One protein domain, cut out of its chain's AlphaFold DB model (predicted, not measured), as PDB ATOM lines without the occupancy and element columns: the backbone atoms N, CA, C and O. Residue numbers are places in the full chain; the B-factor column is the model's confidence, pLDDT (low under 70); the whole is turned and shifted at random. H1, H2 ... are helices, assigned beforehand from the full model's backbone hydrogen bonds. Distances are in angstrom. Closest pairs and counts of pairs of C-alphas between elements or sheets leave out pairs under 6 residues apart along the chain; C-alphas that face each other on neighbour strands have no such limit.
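What this domain is: This is residues 4 to 185 of the 188 residues of an uncharacterized protein of Brachionus plicatilis (UniProt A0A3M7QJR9). Three helices, H4, H5 and H6, make an up-and-down bundle, and a hairpin of H1 and H2 packs across it, with H2 crossing H5 near the middle of the whole. H3 lies beside H1 and reaches the first part of H6, while a long closing stretch ends in the short H7 near H5. The printed part has 182 residues with seven named helices, H1 to H7 in order, and no named strand; the class is all helix. It is compact, with a radius of gyration of the C-alphas of 16.1 A, and rounded, spanning 47 by 37 by 27 A.

How they stand to each other: H1, residues 4 to 19, touches H2, residues 35 to 61, at a shallow tilt of 23 degrees, opposite ways, a helical hairpin; the closest C-alphas, of Ile 6 and Leu 55, are 6.1 A apart. H1 also touches H3, residues 73 to 88, the same way at a shallow tilt of 33 degrees, only just short of steep, with C-alphas 11 and 82 closest at 5.5 A. H2 touches H5, residues 113 to 131, with its residues 46 to 56 alone, at a steep tilt of 59 degrees; the closest C-alphas, of Leu 53 and Gly 123, are 3.9 A apart. H4, residues 90 to 107, touches H5 at a shallow tilt of 12 degrees, opposite ways, a second helical hairpin, with C-alphas 104 and 113 closest at 6.7 A. H4 touches H6, residues 136 to 162, at a shallow tilt of 10 degrees, the same way, with C-alphas 98 and 153 closest at 5.8 A. H5 and H6 are close but not clearly touching. H3 touches H6 with residues 83 to 87 alone, C-alphas 87 and 138 closest at 5.8 A. H7, residues 182 to 185, touches no helix but is near H5. Every O i to N i+4 pair is within hydrogen-bond range in H2, H3 and H5, against 11 of 12 in H1, 12 of 14 in H4 and 19 of 23 in H6; H7 is too short for such a pair.

Where its parts are: H1 begins at C-alpha 4 (18.676, 40.564, 14.246). H2 measures 39.1 A from first to last C-alpha, H4 25.9 A, H5 27.2 A and H6 38.0 A. H4 has a kink of 27 degrees near residue 101, and H6 one of 38 degrees near residue 144. H7 ends at C-alpha 185 (5.337, 15.494, 11.099).

The domain as a whole: The C-alphas of Gly 73 and Tyr 163 are the two farthest apart, 49.5 A. The printed part has no cut. The links H1 to H2, H2 to H3 and H6 to H7 are long, and residues 31 to 36, of which 35 and 36 belong to H2, stand free. The mean pLDDT of the printed part is 79.3; 39 residues are under 70, among them 23 to 36 and 105 to 113.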
ATOM      1  N   GLN A   4      18.988  39.136  14.124       90.62
ATOM      2  CA  GLN A   4      18.676  40.564  14.246       90.62
ATOM      3  C   GLN A   4      17.663  41.046  13.197       90.62
ATOM      4  O   GLN A   4      16.761  41.821  13.516       90.62
ATOM      5  N   SER A   5      17.778  40.563  11.957       91.44
ATOM      6  CA  SER A   5      16.874  40.934  10.856       91.44
ATOM      7  C   SER A   5      15.436  40.439  11.048       91.44
ATOM      8  O   SER A   5      14.547  40.908  10.348       91.44
ATOM      9  N   ILE A   6      15.204  39.544  12.015       92.88
ATOM     10  CA  ILE A   6      13.886  39.004  12.376       92.88
ATOM     11  C   ILE A   6      13.389  39.630  13.684       92.88
ATOM     12  O   ILE A   6      12.224  40.007  13.794       92.88
ATOM     13  N   LEU A   7      14.284  39.823  14.661       94.31
ATOM     14  CA  LEU A   7      13.944  40.459  15.935       94.31
ATOM     15  C   LEU A   7      13.498  41.918  15.776       94.31
ATOM     16  O   LEU A   7      12.614  42.361  16.507       94.31
ATOM     17  N   VAL A   8      14.063  42.668  14.822       95.31
ATOM     18  CA  VAL A   8      13.621  44.046  14.542       95.31
ATOM     19  C   VAL A   8      12.150  44.083  14.082       95.31
ATOM     20  O   VAL A   8      11.371  44.807  14.708       95.31
ATOM     21  N   PRO A   9      11.723  43.298  13.070       95.44
ATOM     22  CA  PRO A   9      10.310  43.154  12.719       95.44
ATOM     23  C   PRO A   9       9.404  42.715  13.875       95.44
ATOM     24  O   PRO A   9       8.327  43.284  14.042       95.44
ATOM     25  N   ILE A  10       9.832  41.744  14.692       96.19
ATOM     26  CA  ILE A  10       9.067  41.291  15.868       96.19
ATOM     27  C   ILE A  10       8.838  42.461  16.832       96.19
ATOM     28  O   ILE A  10       7.699  42.748  17.200       96.19
ATOM     29  N   ARG A  11       9.904  43.195  17.178       96.12
ATOM     30  CA  ARG A  11       9.825  44.382  18.041       96.12
ATOM     31  C   ARG A  11       8.856  45.423  17.485       96.12
ATOM     32  O   ARG A  11       8.041  45.956  18.228       96.12
ATOM     33  N   GLN A  12       8.945  45.727  16.191       94.50
ATOM     34  CA  GLN A  12       8.081  46.720  15.544       94.50
ATOM     35  C   GLN A  12       6.601  46.323  15.595       94.50
ATOM     36  O   GLN A  12       5.757  47.183  15.833       94.50
ATOM     37  N   ARG A  13       6.286  45.036  15.411       92.88
ATOM     38  CA  ARG A  13       4.905  44.540  15.474       92.88
ATOM     39  C   ARG A  13       4.335  44.558  16.882       92.88
ATOM     40  O   ARG A  13       3.226  45.047  17.055       92.88
ATOM     41  N   LEU A  14       5.101  44.121  17.879       92.50
ATOM     42  CA  LEU A  14       4.690  44.219  19.284       92.50
ATOM     43  C   LEU A  14       4.398  45.679  19.672       92.50
ATOM     44  O   LEU A  14       3.336  45.988  20.202       92.50
ATOM     45  N   LEU A  15       5.278  46.613  19.287       92.69
ATOM     46  CA  LEU A  15       5.038  48.045  19.498       92.69
ATOM     47  C   LEU A  15       3.783  48.550  18.777       92.69
ATOM     48  O   LEU A  15       3.065  49.380  19.327       92.69
ATOM     49  N   LYS A  16       3.506  48.067  17.562       89.75
ATOM     50  CA  LYS A  16       2.290  48.425  16.825       89.75
ATOM     51  C   LYS A  16       1.033  47.929  17.544       89.75
ATOM     52  O   LYS A  16       0.141  48.729  17.789       89.75
ATOM     53  N   ILE A  17       0.990  46.655  17.935       85.81
ATOM     54  CA  ILE A  17      -0.122  46.049  18.694       85.81
ATOM     55  C   ILE A  17      -0.401  46.840  19.979       85.81
ATOM     56  O   ILE A  17      -1.561  47.095  20.326       85.81
ATOM     57  N   LYS A  18       0.663  47.284  20.654       84.81
ATOM     58  CA  LYS A  18       0.574  48.135  21.840       84.81
ATOM     59  C   LYS A  18       0.023  49.527  21.520       84.81
ATOM     60  O   LYS A  18      -0.960  49.941  22.124       84.81
ATOM     61  N   ASN A  19       0.610  50.230  20.552       86.44
ATOM     62  CA  ASN A  19       0.237  51.605  20.193       86.44
ATOM     63  C   ASN A  19      -1.181  51.719  19.621       86.44
ATOM     64  O   ASN A  19      -1.885  52.687  19.905       86.44
ATOM     65  N   ASP A  20      -1.605  50.720  18.853       83.56
ATOM     66  CA  ASP A  20      -2.943  50.652  18.266       83.56
ATOM     67  C   ASP A  20      -3.990  50.153  19.291       83.56
ATOM     68  O   ASP A  20      -5.164  50.000  18.958       83.56
ATOM     69  N   ASN A  21      -3.579  49.903  20.545       77.75
ATOM     70  CA  ASN A  21      -4.385  49.349  21.640       77.75
ATOM     71  C   ASN A  21      -5.096  48.033  21.291       77.75
ATOM     72  O   ASN A  21      -6.083  47.676  21.932       77.75
ATOM     73  N   LEU A  22      -4.584  47.277  20.314       75.88
ATOM     74  CA  LEU A  22      -5.173  46.005  19.886       75.88
ATOM     75  C   LEU A  22      -5.194  44.978  21.027       75.88
ATOM     76  O   LEU A  22      -6.096  44.146  21.088       75.88
ATOM     77  N   HIS A  23      -4.245  45.094  21.960       68.25
ATOM     78  CA  HIS A  23      -4.160  44.284  23.172       68.25
ATOM     79  C   HIS A  23      -5.311  44.497  24.171       68.25
ATOM     80  O   HIS A  23      -5.632  43.587  24.929       68.25
ATOM     81  N   GLN A  24      -5.963  45.666  24.159       64.44
ATOM     82  CA  GLN A  24      -7.037  46.033  25.100       64.44
ATOM     83  C   GLN A  24      -8.436  45.687  24.584       64.44
ATOM     84  O   GLN A  24      -9.434  45.855  25.289       64.44
ATOM     85  N   ILE A  25      -8.531  45.228  23.337       62.97
ATOM     86  CA  ILE A  25      -9.800  44.895  22.702       62.97
ATOM     87  C   ILE A  25     -10.183  43.504  23.193       62.97
ATOM     88  O   ILE A  25      -9.720  42.495  22.669       62.97
ATOM     89  N   ASN A  26     -10.978  43.503  24.268       52.12
ATOM     90  CA  ASN A  26     -11.425  42.343  25.030       52.12
ATOM     91  C   ASN A  26     -11.771  41.176  24.095       52.12
ATOM     92  O   ASN A  26     -12.573  41.333  23.169       52.12
ATOM     93  N   ILE A  27     -11.103  40.040  24.290       55.09
ATOM     94  CA  ILE A  27     -10.984  38.982  23.286       55.09
ATOM     95  C   ILE A  27     -12.247  38.135  23.303       55.09
ATOM     96  O   ILE A  27     -12.307  37.021  23.799       55.09
ATOM     97  N   ASN A  28     -13.281  38.712  22.711       53.19
ATOM     98  CA  ASN A  28     -14.371  37.991  22.108       53.19
ATOM     99  C   ASN A  28     -14.355  38.383  20.631       53.19
ATOM    100  O   ASN A  28     -15.163  39.176  20.141       53.19
ATOM    101  N   ILE A  29     -13.365  37.843  19.904       54.38
ATOM    102  CA  ILE A  29     -13.241  37.990  18.444       54.38
ATOM    103  C   ILE A  29     -14.569  37.629  17.765       54.38
ATOM    104  O   ILE A  29     -14.866  38.192  16.721       54.38
ATOM    105  N   LYS A  30     -15.413  36.786  18.377       50.09
ATOM    106  CA  LYS A  30     -16.767  36.473  17.904       50.09
ATOM    107  C   LYS A  30     -17.770  37.629  18.072       50.09
ATOM    108  O   LYS A  30     -18.549  37.868  17.151       50.09
ATOM    109  N   GLU A  31     -17.715  38.393  19.165       52.03
ATOM    110  CA  GLU A  31     -18.719  39.420  19.521       52.03
ATOM    111  C   GLU A  31     -18.382  40.839  19.035       52.03
ATOM    112  O   GLU A  31     -19.245  41.715  19.052       52.03
ATOM    113  N   SER A  32     -17.150  41.094  18.577       51.88
ATOM    114  CA  SER A  32     -16.779  42.424  18.074       51.88
ATOM    115  C   SER A  32     -17.606  42.805  16.841       51.88
ATOM    116  O   SER A  32     -17.439  42.230  15.767       51.88
ATOM    117  N   THR A  33     -18.470  43.812  16.960       53.06
ATOM    118  CA  THR A  33     -19.299  44.320  15.852       53.06
ATOM    119  C   THR A  33     -18.494  45.082  14.792       53.06
ATOM    120  O   THR A  33     -19.016  45.373  13.716       53.06
ATOM    121  N   ASN A  34     -17.211  45.375  15.051       64.06
ATOM    122  CA  ASN A  34     -16.318  46.057  14.118       64.06
ATOM    123  C   ASN A  34     -15.396  45.059  13.395       64.06
ATOM    124  O   ASN A  34     -14.329  44.679  13.887       64.06
ATOM    125  N   SER A  35     -15.804  44.660  12.189       62.66
ATOM    126  CA  SER A  35     -15.085  43.692  11.352       62.66
ATOM    127  C   SER A  35     -13.669  44.134  10.970       62.66
ATOM    128  O   SER A  35     -12.787  43.287  10.850       62.66
ATOM    129  N   LYS A  36     -13.413  45.441  10.829       67.81
ATOM    130  CA  LYS A  36     -12.090  45.965  10.457       67.81
ATOM    131  C   LYS A  36     -11.066  45.746  11.570       67.81
ATOM    132  O   LYS A  36     -10.016  45.167  11.333       67.81
ATOM    133  N   THR A  37     -11.423  46.121  12.795       70.94
ATOM    134  CA  THR A  37     -10.586  45.913  13.985       70.94
ATOM    135  C   THR A  37     -10.290  44.433  14.222       70.94
ATOM    136  O   THR A  37      -9.175  44.071  14.580       70.94
ATOM    137  N   ARG A  38     -11.272  43.561  13.970       71.12
ATOM    138  CA  ARG A  38     -11.106  42.105  14.057       71.12
ATOM    139  C   ARG A  38     -10.072  41.582  13.053       71.12
ATOM    140  O   ARG A  38      -9.192  40.815  13.431       71.12
ATOM    141  N   ILE A  39     -10.172  42.011  11.793       75.75
ATOM    142  CA  ILE A  39      -9.227  41.642  10.730       75.75
ATOM    143  C   ILE A  39      -7.818  42.135  11.064       75.75
ATOM    144  O   ILE A  39      -6.862  41.393  10.868       75.75
ATOM    145  N   ASP A  40      -7.684  43.349  11.598       78.94
ATOM    146  CA  ASP A  40      -6.383  43.906  11.969       78.94
ATOM    147  C   ASP A  40      -5.727  43.108  13.112       78.94
ATOM    148  O   ASP A  40      -4.547  42.776  13.015       78.94
ATOM    149  N   ILE A  41      -6.489  42.706  14.140       80.12
ATOM    150  CA  ILE A  41      -5.999  41.834  15.228       80.12
ATOM    151  C   ILE A  41      -5.506  40.495  14.672       80.12
ATOM    152  O   ILE A  41      -4.371  40.104  14.941       80.12
ATOM    153  N   LEU A  42      -6.341  39.811  13.880       81.25
ATOM    154  CA  LEU A  42      -6.008  38.521  13.265       81.25
ATOM    155  C   LEU A  42      -4.786  38.635  12.351       81.25
ATOM    156  O   LEU A  42      -3.895  37.797  12.359       81.25
ATOM    157  N   LYS A  43      -4.691  39.705  11.571       85.19
ATOM    158  CA  LYS A  43      -3.545  39.902  10.692       85.19
ATOM    159  C   LYS A  43      -2.257  40.122  11.482       85.19
ATOM    160  O   LYS A  43      -1.252  39.478  11.191       85.19
ATOM    161  N   GLU A  44      -2.268  41.024  12.461       87.88
ATOM    162  CA  GLU A  44      -1.061  41.355  13.219       87.88
ATOM    163  C   GLU A  44      -0.589  40.193  14.092       87.88
ATOM    164  O   GLU A  44       0.614  39.931  14.140       87.88
ATOM    165  N   GLY A  45      -1.504  39.452  14.723       89.62
ATOM    166  CA  GLY A  45      -1.136  38.265  15.489       89.62
ATOM    167  C   GLY A  45      -0.604  37.142  14.601       89.62
ATOM    168  O   GLY A  45       0.464  36.598  14.885       89.62
ATOM    169  N   THR A  46      -1.267  36.841  13.480       89.69
ATOM    170  CA  THR A  46      -0.799  35.819  12.531       89.69
ATOM    171  C   THR A  46       0.586  36.156  12.002       89.69
ATOM    172  O   THR A  46       1.493  35.321  12.051       89.69
ATOM    173  N   ASP A  47       0.791  37.392  11.553       92.56
ATOM    174  CA  ASP A  47       2.093  37.837  11.080       92.56
ATOM    175  C   ASP A  47       3.163  37.757  12.181       92.56
ATOM    176  O   ASP A  47       4.291  37.342  11.907       92.56
ATOM    177  N   LEU A  48       2.834  38.143  13.418       94.75
ATOM    178  CA  LEU A  48       3.755  38.092  14.553       94.75
ATOM    179  C   LEU A  48       4.219  36.657  14.838       94.75
ATOM    180  O   LEU A  48       5.424  36.406  14.908       94.75
ATOM    181  N   PHE A  49       3.296  35.699  14.942       92.81
ATOM    182  CA  PHE A  49       3.666  34.305  15.195       92.81
ATOM    183  C   PHE A  49       4.441  33.686  14.025       92.81
ATOM    184  O   PHE A  49       5.416  32.967  14.253       92.81
ATOM    185  N   LYS A  50       4.137  34.047  12.772       92.81
ATOM    186  CA  LYS A  50       4.967  33.641  11.622       92.81
ATOM    187  C   LYS A  50       6.393  34.196  11.696       92.81
ATOM    188  O   LYS A  50       7.337  33.518  11.286       92.81
ATOM    189  N   GLN A  51       6.594  35.394  12.250       95.19
ATOM    190  CA  GLN A  51       7.945  35.914  12.497       95.19
ATOM    191  C   GLN A  51       8.680  35.113  13.577       95.19
ATOM    192  O   GLN A  51       9.865  34.827  13.407       95.19
ATOM    193  N   PHE A  52       7.998  34.685  14.642       94.62
ATOM    194  CA  PHE A  52       8.601  33.783  15.628       94.62
ATOM    195  C   PHE A  52       8.953  32.411  15.035       94.62
ATOM    196  O   PHE A  52      10.008  31.865  15.353       94.62
ATOM    197  N   LEU A  53       8.144  31.880  14.111       93.94
ATOM    198  CA  LEU A  53       8.497  30.670  13.363       93.94
ATOM    199  C   LEU A  53       9.784  30.873  12.553       93.94
ATOM    200  O   LEU A  53      10.708  30.064  12.632       93.94
ATOM    201  N   ASN A  54       9.869  31.972  11.800       93.31
ATOM    202  CA  ASN A  54      11.067  32.300  11.025       93.31
ATOM    203  C   ASN A  54      12.301  32.457  11.918       93.31
ATOM    204  O   ASN A  54      13.391  32.023  11.542       93.31
ATOM    205  N   LEU A  55      12.127  33.049  13.103       94.31
ATOM    206  CA  LEU A  55      13.175  33.159  14.109       94.31
ATOM    207  C   LEU A  55      13.658  31.778  14.556       94.31
ATOM    208  O   LEU A  55      14.863  31.553  14.575       94.31
ATOM    209  N   GLY A  56      12.743  30.847  14.829       92.19
ATOM    210  CA  GLY A  56      13.047  29.446  15.129       92.19
ATOM    211  C   GLY A  56      13.850  28.741  14.044       92.19
ATOM    212  O   GLY A  56      14.886  28.141  14.318       92.19
ATOM    213  N   ILE A  57      13.415  28.871  12.790       91.31
ATOM    214  CA  ILE A  57      14.096  28.279  11.631       91.31
ATOM    215  C   ILE A  57      15.513  28.846  11.476       91.31
ATOM    216  O   ILE A  57      16.459  28.102  11.210       91.31
ATOM    217  N   VAL A  58      15.681  30.160  11.630       91.62
ATOM    218  CA  VAL A  58      17.002  30.794  11.534       91.62
ATOM    219  C   VAL A  58      17.885  30.433  12.720       91.62
ATOM    220  O   VAL A  58      19.041  30.087  12.505       91.62
ATOM    221  N   ALA A  59      17.348  30.422  13.938       89.62
ATOM    222  CA  ALA A  59      18.077  29.984  15.121       89.62
ATOM    223  C   ALA A  59      18.564  28.534  14.967       89.62
ATOM    224  O   ALA A  59      19.729  28.258  15.228       89.62
ATOM    225  N   ASN A  60      17.728  27.633  14.438       88.75
ATOM    226  CA  ASN A  60      18.118  26.255  14.136       88.75
ATOM    227  C   ASN A  60      19.267  26.189  13.109       88.75
ATOM    228  O   ASN A  60      20.264  25.513  13.339       88.75
ATOM    229  N   LYS A  61      19.185  26.951  12.007       88.69
ATOM    230  CA  LYS A  61      20.270  27.045  11.004       88.69
ATOM    231  C   LYS A  61      21.574  27.576  11.582       88.69
ATOM    232  O   LYS A  61      22.652  27.149  11.177       88.69
ATOM    233  N   GLU A  62      21.467  28.529  12.496       88.12
ATOM    234  CA  GLU A  62      22.600  29.145  13.181       88.12
ATOM    235  C   GLU A  62      23.082  28.317  14.391       88.12
ATOM    236  O   GLU A  62      24.050  28.708  15.038       88.12
ATOM    237  N   ASN A  63      22.463  27.162  14.683       86.69
ATOM    238  CA  ASN A  63      22.716  26.326  15.866       86.69
ATOM    239  C   ASN A  63      22.588  27.093  17.200       86.69
ATOM    240  O   ASN A  63      23.347  26.878  18.149       86.69
ATOM    241  N   VAL A  64      21.616  28.004  17.277       86.00
ATOM    242  CA  VAL A  64      21.299  28.807  18.460       86.00
ATOM    243  C   VAL A  64      20.114  28.190  19.190       86.00
ATOM    244  O   VAL A  64      18.968  28.299  18.766       86.00
ATOM    245  N   ASN A  65      20.393  27.591  20.346       80.69
ATOM    246  CA  ASN A  65      19.357  26.964  21.171       80.69
ATOM    247  C   ASN A  65      18.570  27.971  22.027       80.69
ATOM    248  O   ASN A  65      17.465  27.669  22.459       80.69
ATOM    249  N   CYS A  66      19.143  29.142  22.333       85.56
ATOM    250  CA  CYS A  66      18.474  30.186  23.117       85.56
ATOM    251  C   CYS A  66      19.098  31.567  22.890       85.56
ATOM    252  O   CYS A  66      20.315  31.697  22.711       85.56
ATOM    253  N   LEU A  67      18.280  32.618  22.974       90.50
ATOM    254  CA  LEU A  67      18.711  33.992  22.696       90.50
ATOM    255  C   LEU A  67      19.508  34.626  23.841       90.50
ATOM    256  O   LEU A  67      20.305  35.531  23.600       90.50
ATOM    257  N   LYS A  68      19.393  34.111  25.071       86.50
ATOM    258  CA  LYS A  68      20.203  34.587  26.209       86.50
ATOM    259  C   LYS A  68      21.710  34.359  26.033       86.50
ATOM    260  O   LYS A  68      22.507  34.989  26.721       86.50
ATOM    261  N   SER A  69      22.102  33.444  25.141       84.56
ATOM    262  CA  SER A  69      23.507  33.112  24.867       84.56
ATOM    263  C   SER A  69      24.224  34.143  23.984       84.56
ATOM    264  O   SER A  69      25.452  34.115  23.878       84.56
ATOM    265  N   VAL A  70      23.476  35.074  23.382       85.44
ATOM    266  CA  VAL A  70      24.006  36.115  22.502       85.44
ATOM    267  C   VAL A  70      24.955  37.048  23.262       85.44
ATOM    268  O   VAL A  70      24.590  37.665  24.261       85.44
ATOM    269  N   GLN A  71      26.177  37.189  22.740       80.94
ATOM    270  CA  GLN A  71      27.237  38.010  23.345       80.94
ATOM    271  C   GLN A  71      27.320  39.435  22.775       80.94
ATOM    272  O   GLN A  71      27.876  40.325  23.411       80.94
ATOM    273  N   ASN A  72      26.777  39.673  21.576       89.19
ATOM    274  CA  ASN A  72      26.786  40.997  20.955       89.19
ATOM    275  C   ASN A  72      25.898  41.971  21.753       89.19
ATOM    276  O   ASN A  72      24.725  41.681  21.985       89.19
ATOM    277  N   GLY A  73      26.451  43.119  22.162       87.88
ATOM    278  CA  GLY A  73      25.772  44.081  23.038       87.88
ATOM    279  C   GLY A  73      24.477  44.657  22.456       87.88
ATOM    280  O   GLY A  73      23.457  44.675  23.146       87.88
ATOM    281  N   ASP A  74      24.484  45.054  21.183       89.12
ATOM    282  CA  ASP A  74      23.304  45.620  20.516       89.12
ATOM    283  C   ASP A  74      22.197  44.576  20.364       89.12
ATOM    284  O   ASP A  74      21.031  44.831  20.672       89.12
ATOM    285  N   LEU A  75      22.566  43.360  19.954       90.19
ATOM    286  CA  LEU A  75      21.618  42.259  19.817       90.19
ATOM    287  C   LEU A  75      21.064  41.819  21.177       90.19
ATOM    288  O   LEU A  75      19.876  41.531  21.287       90.19
ATOM    289  N   LYS A  76      21.886  41.829  22.229       91.25
ATOM    290  CA  LYS A  76      21.452  41.543  23.601       91.25
ATOM    291  C   LYS A  76      20.413  42.555  24.088       91.25
ATOM    292  O   LYS A  76      19.417  42.158  24.692       91.25
ATOM    293  N   ASN A  77      20.610  43.841  23.796       92.25
ATOM    294  CA  ASN A  77      19.628  44.877  24.116       92.25
ATOM    295  C   ASN A  77      18.323  44.666  23.338       92.25
ATOM    296  O   ASN A  77      17.250  44.723  23.930       92.25
ATOM    297  N   LEU A  78      18.406  44.326  22.049       94.88
ATOM    298  CA  LEU A  78      17.225  44.015  21.242       94.88
ATOM    299  C   LEU A  78      16.451  42.794  21.773       94.88
ATOM    300  O   LEU A  78      15.225  42.835  21.845       94.88
ATOM    301  N   VAL A  79      17.144  41.725  22.177       93.38
ATOM    302  CA  VAL A  79      16.521  40.542  22.799       93.38
ATOM    303  C   VAL A  79      15.812  40.929  24.094       93.38
ATOM    304  O   VAL A  79      14.677  40.508  24.312       93.38
ATOM    305  N   LYS A  80      16.443  41.754  24.937       91.25
ATOM    306  CA  LYS A  80      15.844  42.240  26.185       91.25
ATOM    307  C   LYS A  80      14.595  43.086  25.922       91.25
ATOM    308  O   LYS A  80      13.572  42.856  26.560       91.25
ATOM    309  N   ASP A  81      14.659  44.010  24.967       93.94
ATOM    310  CA  ASP A  81      13.523  44.840  24.555       93.94
ATOM    311  C   ASP A  81      12.337  43.986  24.093       93.94
ATOM    312  O   ASP A  81      11.218  44.176  24.563       93.94
ATOM    313  N   VAL A  82      12.580  43.020  23.201       95.12
ATOM    314  CA  VAL A  82      11.532  42.112  22.709       95.12
ATOM    315  C   VAL A  82      10.968  41.263  23.846       95.12
ATOM    316  O   VAL A  82       9.755  41.109  23.939       95.12
ATOM    317  N   SER A  83      11.825  40.769  24.742       92.06
ATOM    318  CA  SER A  83      11.400  39.985  25.909       92.06
ATOM    319  C   SER A  83      10.455  40.786  26.806       92.06
ATOM    320  O   SER A  83       9.435  40.264  27.243       92.06
ATOM    321  N   ASN A  84      10.764  42.060  27.058       90.81
ATOM    322  CA  ASN A  84       9.909  42.938  27.858       90.81
ATOM    323  C   ASN A  84       8.562  43.193  27.175       90.81
ATOM    324  O   ASN A  84       7.536  43.144  27.839       90.81
ATOM    325  N   LEU A  85       8.552  43.400  25.855       92.50
ATOM    326  CA  LEU A  85       7.306  43.567  25.100       92.50
ATOM    327  C   LEU A  85       6.427  42.308  25.142       92.50
ATOM    328  O   LEU A  85       5.220  42.419  25.308       92.50
ATOM    329  N   ILE A  86       7.022  41.114  25.054       90.75
ATOM    330  CA  ILE A  86       6.281  39.852  25.203       90.75
ATOM    331  C   ILE A  86       5.648  39.749  26.598       90.75
ATOM    332  O   ILE A  86       4.499  39.336  26.713       90.75
ATOM    333  N   VAL A  87       6.384  40.122  27.654       87.31
ATOM    334  CA  VAL A  87       5.860  40.114  29.032       87.31
ATOM    335  C   VAL A  87       4.724  41.124  29.202       87.31
ATOM    336  O   VAL A  87       3.718  40.793  29.823       87.31
ATOM    337  N   ASP A  88       4.873  42.330  28.653       86.69
ATOM    338  CA  ASP A  88       3.864  43.391  28.738       86.69
ATOM    339  C   ASP A  88       2.543  42.988  28.062       86.69
ATOM    340  O   ASP A  88       1.473  43.255  28.603       86.69
ATOM    341  N   ASP A  89       2.616  42.330  26.901       84.62
ATOM    342  CA  ASP A  89       1.452  41.956  26.084       84.62
ATOM    343  C   ASP A  89       1.039  40.483  26.263       84.62
ATOM    344  O   ASP A  89       0.327  39.909  25.430       84.62
ATOM    345  N   LYS A  90       1.484  39.847  27.352       81.19
ATOM    346  CA  LYS A  90       1.338  38.403  27.562       81.19
ATOM    347  C   LYS A  90      -0.108  37.915  27.471       81.19
ATOM    348  O   LYS A  90      -0.360  36.918  26.805       81.19
ATOM    349  N   ASP A  91      -1.054  38.639  28.066       78.81
ATOM    350  CA  ASP A  91      -2.463  38.243  28.108       78.81
ATOM    351  C   ASP A  91      -3.070  38.272  26.705       78.81
ATOM    352  O   ASP A  91      -3.794  37.365  26.304       78.81
ATOM    353  N   TRP A  92      -2.703  39.259  25.893       81.44
ATOM    354  CA  TRP A  92      -3.148  39.298  24.508       81.44
ATOM    355  C   TRP A  92      -2.538  38.165  23.677       81.44
ATOM    356  O   TRP A  92      -3.262  37.500  22.938       81.44
ATOM    357  N   LEU A  93      -1.234  37.899  23.825       83.25
ATOM    358  CA  LEU A  93      -0.557  36.792  23.137       83.25
ATOM    359  C   LEU A  93      -1.161  35.432  23.518       83.25
ATOM    360  O   LEU A  93      -1.327  34.573  22.650       83.25
ATOM    361  N   LEU A  94      -1.517  35.265  24.799       74.75
ATOM    362  CA  LEU A  94      -2.238  34.122  25.361       74.75
ATOM    363  C   LEU A  94      -3.578  33.927  24.633       74.75
ATOM    364  O   LEU A  94      -3.821  32.913  23.976       74.75
ATOM    365  N   TYR A  95      -4.451  34.924  24.725       74.94
ATOM    366  CA  TYR A  95      -5.818  34.835  24.223       74.94
ATOM    367  C   TYR A  95      -5.911  34.800  22.693       74.94
ATOM    368  O   TYR A  95      -6.837  34.189  22.155       74.94
ATOM    369  N   TYR A  96      -4.960  35.418  21.985       81.25
ATOM    370  CA  TYR A  96      -4.921  35.414  20.526       81.25
ATOM    371  C   TYR A  96      -4.941  33.990  19.965       81.25
ATOM    372  O   TYR A  96      -5.700  33.704  19.043       81.25
ATOM    373  N   LEU A  97      -4.138  33.083  20.531       77.19
ATOM    374  CA  LEU A  97      -3.981  31.723  20.011       77.19
ATOM    375  C   LEU A  97      -5.281  30.923  20.081       77.19
ATOM    376  O   LEU A  97      -5.701  30.350  19.076       77.19
ATOM    377  N   SER A  98      -5.938  30.913  21.242       71.62
ATOM    378  CA  SER A  98      -7.199  30.178  21.403       71.62
ATOM    379  C   SER A  98      -8.304  30.782  20.525       71.62
ATOM    380  O   SER A  98      -9.020  30.051  19.839       71.62
ATOM    381  N   ALA A  99      -8.375  32.117  20.439       75.12
ATOM    382  CA  ALA A  99      -9.360  32.805  19.609       75.12
ATOM    383  C   ALA A  99      -9.122  32.619  18.098       75.12
ATOM    384  O   ALA A  99     -10.081  32.561  17.328       75.12
ATOM    385  N   TYR A 100      -7.862  32.508  17.668       78.50
ATOM    386  CA  TYR A 100      -7.506  32.270  16.271       78.50
ATOM    387  C   TYR A 100      -8.004  30.914  15.780       78.50
ATOM    388  O   TYR A 100      -8.603  30.817  14.711       78.50
ATOM    389  N   LEU A 101      -7.784  29.863  16.573       72.94
ATOM    390  CA  LEU A 101      -8.200  28.516  16.204       72.94
ATOM    391  C   LEU A 101      -9.726  28.400  16.131       72.94
ATOM    392  O   LEU A 101     -10.245  27.847  15.163       72.94
ATOM    393  N   ASP A 102     -10.439  29.005  17.085       73.31
ATOM    394  CA  ASP A 102     -11.904  29.073  17.055       73.31
ATOM    395  C   ASP A 102     -12.412  29.831  15.819       73.31
ATOM    396  O   ASP A 102     -13.389  29.423  15.194       73.31
ATOM    397  N   PHE A 103     -11.734  30.915  15.425       73.69
ATOM    398  CA  PHE A 103     -12.061  31.656  14.207       73.69
ATOM    399  C   PHE A 103     -11.838  30.819  12.939       73.69
ATOM    400  O   PHE A 103     -12.675  30.826  12.038       73.69
ATOM    401  N   CYS A 104     -10.733  30.077  12.867       71.19
ATOM    402  CA  CYS A 104     -10.427  29.203  11.739       71.19
ATOM    403  C   CYS A 104     -11.458  28.084  11.551       71.19
ATOM    404  O   CYS A 104     -11.820  27.794  10.413       71.19
ATOM    405  N   VAL A 105     -11.939  27.489  12.646       65.12
ATOM    406  CA  VAL A 105     -12.968  26.436  12.622       65.12
ATOM    407  C   VAL A 105     -14.328  26.979  12.166       65.12
ATOM    408  O   VAL A 105     -15.034  26.296  11.428       65.12
ATOM    409  N   ASP A 106     -14.683  28.204  12.563       62.16
ATOM    410  CA  ASP A 106     -16.004  28.784  12.292       62.16
ATOM    411  C   ASP A 106     -16.148  29.414  10.887       62.16
ATOM    412  O   ASP A 106     -17.270  29.497  10.382       62.16
ATOM    413  N   PHE A 107     -15.064  29.905  10.260       56.50
ATOM    414  CA  PHE A 107     -15.174  30.850   9.128       56.50
ATOM    415  C   PHE A 107     -14.479  30.480   7.806       56.50
ATOM    416  O   PHE A 107     -14.784  31.127   6.802       56.50
ATOM    417  N   TYR A 108     -13.571  29.500   7.741       53.34
ATOM    418  CA  TYR A 108     -12.789  29.250   6.515       53.34
ATOM    419  C   TYR A 108     -13.067  27.893   5.851       53.34
ATOM    420  O   TYR A 108     -13.277  26.879   6.510       53.34
ATOM    421  N   GLU A 109     -12.999  27.873   4.514       51.41
ATOM    422  CA  GLU A 109     -12.980  26.644   3.713       51.41
ATOM    423  C   GLU A 109     -11.627  25.906   3.855       51.41
ATOM    424  O   GLU A 109     -10.546  26.494   3.870       51.41
ATOM    425  N   TYR A 110     -11.716  24.583   3.970       52.72
ATOM    426  CA  TYR A 110     -10.857  23.696   4.763       52.72
ATOM    427  C   TYR A 110      -9.392  23.468   4.329       52.72
ATOM    428  O   TYR A 110      -8.615  22.902   5.101       52.72
ATOM    429  N   ASP A 111      -8.975  23.869   3.125       51.31
ATOM    430  CA  ASP A 111      -7.716  23.360   2.547       51.31
ATOM    431  C   ASP A 111      -6.470  24.251   2.800       51.31
ATOM    432  O   ASP A 111      -5.353  23.737   2.749       51.31
ATOM    433  N   SER A 112      -6.605  25.552   3.119       55.84
ATOM    434  CA  SER A 112      -5.457  26.453   3.401       55.84
ATOM    435  C   SER A 112      -5.210  26.746   4.888       55.84
ATOM    436  O   SER A 112      -4.184  27.327   5.242       55.84
ATOM    437  N   ILE A 113      -6.133  26.343   5.760       67.19
ATOM    438  CA  ILE A 113      -6.132  26.675   7.193       67.19
ATOM    439  C   ILE A 113      -5.059  25.887   7.950       67.19
ATOM    440  O   ILE A 113      -4.373  26.431   8.813       67.19
ATOM    441  N   GLY A 114      -4.874  24.607   7.603       74.25
ATOM    442  CA  GLY A 114      -3.981  23.708   8.338       74.25
ATOM    443  C   GLY A 114      -2.539  24.202   8.383       74.25
ATOM    444  O   GLY A 114      -1.911  24.164   9.436       74.25
ATOM    445  N   LYS A 115      -2.029  24.744   7.271       81.38
ATOM    446  CA  LYS A 115      -0.682  25.322   7.223       81.38
ATOM    447  C   LYS A 115      -0.535  26.487   8.198       81.38
ATOM    448  O   LYS A 115       0.394  26.508   8.993       81.38
ATOM    449  N   GLU A 116      -1.437  27.457   8.126       84.06
ATOM    450  CA  GLU A 116      -1.315  28.697   8.889       84.06
ATOM    451  C   GLU A 116      -1.464  28.475  10.395       84.06
ATOM    452  O   GLU A 116      -0.692  29.022  11.180       84.06
ATOM    453  N   VAL A 117      -2.396  27.610  10.797       84.38
ATOM    454  CA  VAL A 117      -2.563  27.225  12.203       84.38
ATOM    455  C   VAL A 117      -1.291  26.557  12.738       84.38
ATOM    456  O   VAL A 117      -0.847  26.874  13.844       84.38
ATOM    457  N   LEU A 118      -0.647  25.689  11.948       83.75
ATOM    458  CA  LEU A 118       0.627  25.075  12.327       83.75
ATOM    459  C   LEU A 118       1.794  26.070  12.359       83.75
ATOM    460  O   LEU A 118       2.675  25.956  13.222       83.75
ATOM    461  N   GLU A 119       1.807  27.052  11.453       88.69
ATOM    462  CA  GLU A 119       2.795  28.133  11.456       88.69
ATOM    463  C   GLU A 119       2.690  28.952  12.743       88.69
ATOM    464  O   GLU A 119       3.699  29.187  13.411       88.69
ATOM    465  N   ILE A 120       1.466  29.315  13.131       88.56
ATOM    466  CA  ILE A 120       1.186  30.068  14.354       88.56
ATOM    467  C   ILE A 120       1.570  29.256  15.592       88.56
ATOM    468  O   ILE A 120       2.308  29.750  16.447       88.56
ATOM    469  N   ARG A 121       1.155  27.986  15.666       86.44
ATOM    470  CA  ARG A 121       1.479  27.106  16.800       86.44
ATOM    471  C   ARG A 121       2.977  26.898  16.986       86.44
ATOM    472  O   ARG A 121       3.470  26.846  18.116       86.44
ATOM    473  N   SER A 122       3.707  26.774  15.881       88.19
ATOM    474  CA  SER A 122       5.163  26.624  15.909       88.19
ATOM    475  C   SER A 122       5.853  27.930  16.262       88.19
ATOM    476  O   SER A 122       6.801  27.919  17.039       88.19
ATOM    477  N   GLY A 123       5.351  29.054  15.750       91.00
ATOM    478  CA  GLY A 123       5.799  30.379  16.150       91.00
ATOM    479  C   GLY A 123       5.668  30.603  17.650       91.00
ATOM    480  O   GLY A 123       6.617  31.034  18.295       91.00
ATOM    481  N   TYR A 124       4.530  30.220  18.220       88.06
ATOM    482  CA  TYR A 124       4.317  30.248  19.661       88.06
ATOM    483  C   TYR A 124       5.336  29.392  20.429       88.06
ATOM    484  O   TYR A 124       5.947  29.870  21.383       88.06
ATOM    485  N   GLN A 125       5.584  28.158  19.977       86.88
ATOM    486  CA  GLN A 125       6.583  27.281  20.593       86.88
ATOM    487  C   GLN A 125       7.983  27.917  20.580       86.88
ATOM    488  O   GLN A 125       8.661  27.954  21.603       86.88
ATOM    489  N   PHE A 126       8.395  28.482  19.442       90.81
ATOM    490  CA  PHE A 126       9.695  29.139  19.319       90.81
ATOM    491  C   PHE A 126       9.810  30.416  20.141       90.81
ATOM    492  O   PHE A 126      10.886  30.692  20.668       90.81
ATOM    493  N   MET A 127       8.725  31.181  20.273       91.25
ATOM    494  CA  MET A 127       8.681  32.324  21.181       91.25
ATOM    495  C   MET A 127       9.013  31.878  22.610       91.25
ATOM    496  O   MET A 127       9.846  32.504  23.258       91.25
ATOM    497  N   ILE A 128       8.431  30.775  23.081       87.38
ATOM    498  CA  ILE A 128       8.709  30.249  24.422       87.38
ATOM    499  C   ILE A 128      10.151  29.744  24.526       87.38
ATOM    500  O   ILE A 128      10.914  30.190  25.385       87.38
ATOM    501  N   ASP A 129      10.544  28.832  23.638       87.12
ATOM    502  CA  ASP A 129      11.807  28.105  23.765       87.12
ATOM    503  C   ASP A 129      13.026  29.021  23.613       87.12
ATOM    504  O   ASP A 129      13.988  28.917  24.379       87.12
ATOM    505  N   LEU A 130      12.987  29.954  22.655       91.50
ATOM    506  CA  LEU A 130      14.130  30.817  22.364       91.50
ATOM    507  C   LEU A 130      14.318  31.935  23.388       91.50
ATOM    508  O   LEU A 130      15.461  32.326  23.648       91.50
ATOM    509  N   PHE A 131      13.226  32.454  23.954       91.12
ATOM    510  CA  PHE A 131      13.276  33.545  24.929       91.12
ATOM    511  C   PHE A 131      13.365  33.064  26.379       91.12
ATOM    512  O   PHE A 131      13.591  33.876  27.279       91.12
ATOM    513  N   LYS A 132      13.288  31.752  26.618       86.69
ATOM    514  CA  LYS A 132      13.489  31.160  27.940       86.69
ATOM    515  C   LYS A 132      14.812  31.598  28.578       86.69
ATOM    516  O   LYS A 132      15.899  31.452  28.009       86.69
ATOM    517  N   GLY A 133      14.734  32.114  29.799       84.75
ATOM    518  CA  GLY A 133      15.853  32.640  30.571       84.75
ATOM    519  C   GLY A 133      16.398  33.978  30.074       84.75
ATOM    520  O   GLY A 133      17.494  34.355  30.484       84.75
ATOM    521  N   CYS A 134      15.691  34.680  29.178       87.56
ATOM    522  CA  CYS A 134      16.032  36.057  28.799       87.56
ATOM    523  C   CYS A 134      15.462  37.088  29.787       87.56
ATOM    524  O   CYS A 134      16.015  38.180  29.915       87.56
ATOM    525  N   ASN A 135      14.374  36.749  30.485       81.50
ATOM    526  CA  ASN A 135      13.730  37.587  31.493       81.50
ATOM    527  C   ASN A 135      13.025  36.683  32.526       81.50
ATOM    528  O   ASN A 135      12.239  35.826  32.153       81.50
ATOM    529  N   GLU A 136      13.284  36.855  33.821       78.88
ATOM    530  CA  GLU A 136      12.720  35.981  34.869       78.88
ATOM    531  C   GLU A 136      11.183  36.008  34.914       78.88
ATOM    532  O   GLU A 136      10.549  34.982  35.162       78.88
ATOM    533  N   ASN A 137      10.574  37.154  34.592       79.75
ATOM    534  CA  ASN A 137       9.122  37.261  34.477       79.75
ATOM    535  C   ASN A 137       8.605  36.469  33.272       79.75
ATOM    536  O   ASN A 137       7.530  35.888  33.348       79.75
ATOM    537  N   ILE A 138       9.374  36.397  32.177       74.69
ATOM    538  CA  ILE A 138       8.970  35.624  30.997       74.69
ATOM    539  C   ILE A 138       8.936  34.132  31.300       74.69
ATOM    540  O   ILE A 138       8.043  33.456  30.820       74.69
ATOM    541  N   ASP A 139       9.841  33.622  32.139       76.38
ATOM    542  CA  ASP A 139       9.911  32.192  32.453       76.38
ATOM    543  C   ASP A 139       8.720  31.727  33.299       76.38
ATOM    544  O   ASP A 139       8.146  30.667  33.035       76.38
ATOM    545  N   LEU A 140       8.325  32.532  34.293       76.88
ATOM    546  CA  LEU A 140       7.150  32.267  35.130       76.88
ATOM    547  C   LEU A 140       5.860  32.321  34.318       76.88
ATOM    548  O   LEU A 140       4.982  31.471  34.473       76.88
ATOM    549  N   GLU A 141       5.747  33.313  33.440       73.31
ATOM    550  CA  GLU A 141       4.596  33.414  32.559       73.31
ATOM    551  C   GLU A 141       4.619  32.273  31.540       73.31
ATOM    552  O   GLU A 141       3.590  31.637  31.338       73.31
ATOM    553  N   PHE A 142       5.770  31.928  30.947       75.38
ATOM    554  CA  PHE A 142       5.911  30.845  29.965       75.38
ATOM    555  C   PHE A 142       5.523  29.469  30.512       75.38
ATOM    556  O   PHE A 142       5.002  28.636  29.763       75.38
ATOM    557  N   GLN A 143       5.713  29.232  31.812       68.88
ATOM    558  CA  GLN A 143       5.173  28.043  32.471       68.88
ATOM    559  C   GLN A 143       3.638  28.015  32.444       68.88
ATOM    560  O   GLN A 143       3.070  26.973  32.123       68.88
ATOM    561  N   LYS A 144       2.969  29.145  32.706       68.75
ATOM    562  CA  LYS A 144       1.500  29.257  32.620       68.75
ATOM    563  C   LYS A 144       1.005  29.155  31.174       68.75
ATOM    564  O   LYS A 144       0.120  28.356  30.887       68.75
ATOM    565  N   PHE A 145       1.644  29.891  30.259       70.00
ATOM    566  CA  PHE A 145       1.440  29.842  28.802       70.00
ATOM    567  C   PHE A 145       1.428  28.399  28.279       70.00
ATOM    568  O   PHE A 145       0.484  27.968  27.608       70.00
ATOM    569  N   SER A 146       2.481  27.638  28.589       66.44
ATOM    570  CA  SER A 146       2.652  26.273  28.080       66.44
ATOM    571  C   SER A 146       1.593  25.311  28.620       66.44
ATOM    572  O   SER A 146       1.165  24.426  27.885       66.44
ATOM    573  N   TYR A 147       1.172  25.483  29.878       65.00
ATOM    574  CA  TYR A 147       0.241  24.578  30.552       65.00
ATOM    575  C   TYR A 147      -1.224  24.843  30.184       65.00
ATOM    576  O   TYR A 147      -1.937  23.916  29.829       65.00
ATOM    577  N   GLU A 148      -1.688  26.093  30.222       66.12
ATOM    578  CA  GLU A 148      -3.127  26.373  30.085       66.12
ATOM    579  C   GLU A 148      -3.561  26.535  28.625       66.12
ATOM    580  O   GLU A 148      -4.594  26.011  28.211       66.12
ATOM    581  N   ILE A 149      -2.762  27.240  27.823       65.38
ATOM    582  CA  ILE A 149      -3.164  27.647  26.468       65.38
ATOM    583  C   ILE A 149      -2.549  26.767  25.396       65.38
ATOM    584  O   ILE A 149      -3.223  26.434  24.421       65.38
ATOM    585  N   GLY A 150      -1.293  26.349  25.586       68.44
ATOM    586  CA  GLY A 150      -0.681  25.343  24.722       68.44
ATOM    587  C   GLY A 150      -1.531  24.073  24.680       68.44
ATOM    588  O   GLY A 150      -1.848  23.591  23.599       68.44
ATOM    589  N   GLU A 151      -1.977  23.595  25.843       74.19
ATOM    590  CA  GLU A 151      -2.772  22.371  25.951       74.19
ATOM    591  C   GLU A 151      -4.183  22.507  25.348       74.19
ATOM    592  O   GLU A 151      -4.634  21.592  24.661       74.19
ATOM    593  N   ASP A 152      -4.881  23.632  25.554       76.88
ATOM    594  CA  ASP A 152      -6.199  23.882  24.939       76.88
ATOM    595  C   ASP A 152      -6.107  23.951  23.407       76.88
ATOM    596  O   ASP A 152      -6.853  23.275  22.695       76.88
ATOM    597  N   PHE A 153      -5.140  24.711  22.892       78.06
ATOM    598  CA  PHE A 153      -4.901  24.823  21.456       78.06
ATOM    599  C   PHE A 153      -4.547  23.464  20.840       78.06
ATOM    600  O   PHE A 153      -5.085  23.083  19.798       78.06
ATOM    601  N   ASP A 154      -3.684  22.703  21.512       79.50
ATOM    602  CA  ASP A 154      -3.263  21.369  21.092       79.50
ATOM    603  C   ASP A 154      -4.438  20.379  21.092       79.50
ATOM    604  O   ASP A 154      -4.609  19.618  20.135       79.50
ATOM    605  N   LYS A 155      -5.314  20.426  22.105       80.75
ATOM    606  CA  LYS A 155      -6.556  19.633  22.150       80.75
ATOM    607  C   LYS A 155      -7.496  19.975  20.998       80.75
ATOM    608  O   LYS A 155      -8.009  19.070  20.341       80.75
ATOM    609  N   LYS A 156      -7.710  21.263  20.723       77.69
ATOM    610  CA  LYS A 156      -8.556  21.723  19.611       77.69
ATOM    611  C   LYS A 156      -7.982  21.309  18.253       77.69
ATOM    612  O   LYS A 156      -8.730  20.869  17.379       77.69
ATOM    613  N   LEU A 157      -6.661  21.381  18.080       79.06
ATOM    614  CA  LEU A 157      -5.979  20.882  16.885       79.06
ATOM    615  C   LEU A 157      -6.136  19.363  16.716       79.06
ATOM    616  O   LEU A 157      -6.403  18.896  15.608       79.06
ATOM    617  N   LEU A 158      -5.987  18.594  17.799       78.81
ATOM    618  CA  LEU A 158      -6.191  17.142  17.799       78.81
ATOM    619  C   LEU A 158      -7.629  16.774  17.431       78.81
ATOM    620  O   LEU A 158      -7.831  15.978  16.518       78.81
ATOM    621  N   GLY A 159      -8.622  17.410  18.058       76.44
ATOM    622  CA  GLY A 159     -10.026  17.215  17.691       76.44
ATOM    623  C   GLY A 159     -10.262  17.550  16.218       76.44
ATOM    624  O   GLY A 159     -10.845  16.766  15.474       76.44
ATOM    625  N   SER A 160      -9.707  18.666  15.743       75.38
ATOM    626  CA  SER A 160      -9.846  19.068  14.343       75.38
ATOM    627  C   SER A 160      -9.274  18.035  13.361       75.38
ATOM    628  O   SER A 160      -9.850  17.820  12.289       75.38
ATOM    629  N   LYS A 161      -8.177  17.361  13.735       73.56
ATOM    630  CA  LYS A 161      -7.609  16.223  12.999       73.56
ATOM    631  C   LYS A 161      -8.556  15.024  13.003       73.56
ATOM    632  O   LYS A 161      -8.830  14.477  11.939       73.56
ATOM    633  N   GLU A 162      -9.043  14.618  14.173       75.25
ATOM    634  CA  GLU A 162      -9.929  13.454  14.334       75.25
ATOM    635  C   GLU A 162     -11.216  13.588  13.510       75.25
ATOM    636  O   GLU A 162     -11.660  12.622  12.893       75.25
ATOM    637  N   TYR A 163     -11.764  14.802  13.422       73.69
ATOM    638  CA  TYR A 163     -12.956  15.097  12.623       73.69
ATOM    639  C   TYR A 163     -12.661  15.406  11.143       73.69
ATOM    640  O   TYR A 163     -13.587  15.676  10.381       73.69
ATOM    641  N   GLY A 164     -11.394  15.381  10.712       70.19
ATOM    642  CA  GLY A 164     -10.998  15.663   9.324       70.19
ATOM    643  C   GLY A 164     -11.193  17.121   8.888       70.19
ATOM    644  O   GLY A 164     -11.210  17.413   7.693       70.19
ATOM    645  N   THR A 165     -11.337  18.034   9.850       68.38
ATOM    646  CA  THR A 165     -11.595  19.473   9.642       68.38
ATOM    647  C   THR A 165     -10.323  20.302   9.456       68.38
ATOM    648  O   THR A 165     -10.391  21.473   9.110       68.38
ATOM    649  N   LEU A 166      -9.138  19.717   9.639       69.81
ATOM    650  CA  LEU A 166      -7.872  20.340   9.259       69.81
ATOM    651  C   LEU A 166      -7.054  19.362   8.425       69.81
ATOM    652  O   LEU A 166      -6.699  18.278   8.886       69.81
ATOM    653  N   LYS A 167      -6.713  19.768   7.200       66.94
ATOM    654  CA  LYS A 167      -5.754  19.047   6.361       66.94
ATOM    655  C   LYS A 167      -4.415  19.764   6.378       66.94
ATOM    656  O   LYS A 167      -4.328  20.957   6.109       66.94
ATOM    657  N   VAL A 168      -3.360  19.007   6.652       66.25
ATOM    658  CA  VAL A 168      -1.977  19.481   6.566       66.25
ATOM    659  C   VAL A 168      -1.324  18.764   5.397       66.25
ATOM    660  O   VAL A 168      -1.297  17.534   5.348       66.25
ATOM    661  N   ILE A 169      -0.808  19.519   4.434       68.56
ATOM    662  CA  ILE A 169      -0.125  18.945   3.278       68.56
ATOM    663  C   ILE A 169       1.376  18.983   3.562       68.56
ATOM    664  O   ILE A 169       1.930  20.052   3.790       68.56
ATOM    665  N   GLU A 170       2.056  17.833   3.521       68.56
ATOM    666  CA  GLU A 170       3.496  17.743   3.837       68.56
ATOM    667  C   GLU A 170       4.348  18.701   2.981       68.56
ATOM    668  O   GLU A 170       5.340  19.254   3.451       68.56
ATOM    669  N   LYS A 171       3.912  18.979   1.743       72.75
ATOM    670  CA  LYS A 171       4.563  19.933   0.830       72.75
ATOM    671  C   LYS A 171       4.655  21.365   1.383       72.75
ATOM    672  O   LYS A 171       5.481  22.136   0.902       72.75
ATOM    673  N   ASP A 172       3.793  21.724   2.333       74.44
ATOM    674  CA  ASP A 172       3.725  23.055   2.937       74.44
ATOM    675  C   ASP A 172       4.634  23.212   4.162       74.44
ATOM    676  O   ASP A 172       4.776  24.325   4.672       74.44
ATOM    677  N   MET A 173       5.278  22.128   4.611       79.69
ATOM    678  CA  MET A 173       6.197  22.147   5.744       79.69
ATOM    679  C   MET A 173       7.443  22.997   5.434       79.69
ATOM    680  O   MET A 173       8.102  22.783   4.407       79.69
ATOM    681  N   PRO A 174       7.832  23.929   6.325       82.19
ATOM    682  CA  PRO A 174       9.070  24.675   6.163       82.19
ATOM    683  C   PRO A 174      10.289  23.744   6.125       82.19
ATOM    684  O   PRO A 174      10.470  22.883   6.989       82.19
ATOM    685  N   ARG A 175      11.169  23.948   5.136       73.31
ATOM    686  CA  ARG A 175      12.505  23.335   5.132       73.31
ATOM    687  C   ARG A 175      13.240  23.871   6.363       73.31
ATOM    688  O   ARG A 175      13.266  25.083   6.556       73.31
ATOM    689  N   ASP A 176      13.806  22.987   7.180       77.38
ATOM    690  CA  ASP A 176      14.580  23.303   8.397       77.38
ATOM    691  C   ASP A 176      13.774  23.528   9.690       77.38
ATOM    692  O   ASP A 176      14.323  24.028  10.678       77.38
ATOM    693  N   ILE A 177      12.505  23.105   9.726       81.56
ATOM    694  CA  ILE A 177      11.793  22.960  10.999       81.56
ATOM    695  C   ILE A 177      12.390  21.782  11.801       81.56
ATOM    696  O   ILE A 177      12.563  20.694  11.241       81.56
ATOM    697  N   PRO A 178      12.768  21.966  13.080       72.75
ATOM    698  CA  PRO A 178      13.368  20.897  13.860       72.75
ATOM    699  C   PRO A 178      12.338  19.807  14.190       72.75
ATOM    700  O   PRO A 178      11.140  20.056  14.345       72.75
ATOM    701  N   THR A 179      12.812  18.561  14.260       63.62
ATOM    702  CA  THR A 179      11.972  17.351  14.336       63.62
ATOM    703  C   THR A 179      11.158  17.233  15.621       63.62
ATOM    704  O   THR A 179      10.184  16.485  15.667       63.62
ATOM    705  N   ASN A 180      11.515  17.993  16.657       64.00
ATOM    706  CA  ASN A 180      10.754  18.108  17.898       64.00
ATOM    707  C   ASN A 180       9.426  18.878  17.734       64.00
ATOM    708  O   ASN A 180       8.593  18.819  18.634       64.00
ATOM    709  N   HIS A 181       9.169  19.528  16.591       74.44
ATOM    710  CA  HIS A 181       7.864  20.117  16.258       74.44
ATOM    711  C   HIS A 181       6.927  19.070  15.653       74.44
ATOM    712  O   HIS A 181       6.581  19.125  14.470       74.44
ATOM    713  N   CYS A 182       6.523  18.105  16.484       63.72
ATOM    714  CA  CYS A 182       5.772  16.920  16.072       63.72
ATOM    715  C   CYS A 182       4.542  17.250  15.205       63.72
ATOM    716  O   CYS A 182       4.321  16.550  14.223       63.72
ATOM    717  N   TRP A 183       3.848  18.366  15.470       74.06
ATOM    718  CA  TRP A 183       2.669  18.847  14.736       74.06
ATOM    719  C   TRP A 183       2.818  18.900  13.207       74.06
ATOM    720  O   TRP A 183       1.861  18.613  12.492       74.06
ATOM    721  N   TRP A 184       4.014  19.194  12.686       76.12
ATOM    722  CA  TRP A 184       4.279  19.192  11.239       76.12
ATOM    723  C   TRP A 184       4.541  17.801  10.656       76.12
ATOM    724  O   TRP A 184       4.317  17.571   9.470       76.12
ATOM    725  N   PHE A 185       5.001  16.866  11.485       71.56
ATOM    726  CA  PHE A 185       5.337  15.494  11.099       71.56
ATOM    727  C   PHE A 185       4.185  14.513  11.329       71.56
ATOM    728  O   PHE A 185       4.310  13.328  11.047       71.56
TER     729      PHE A 185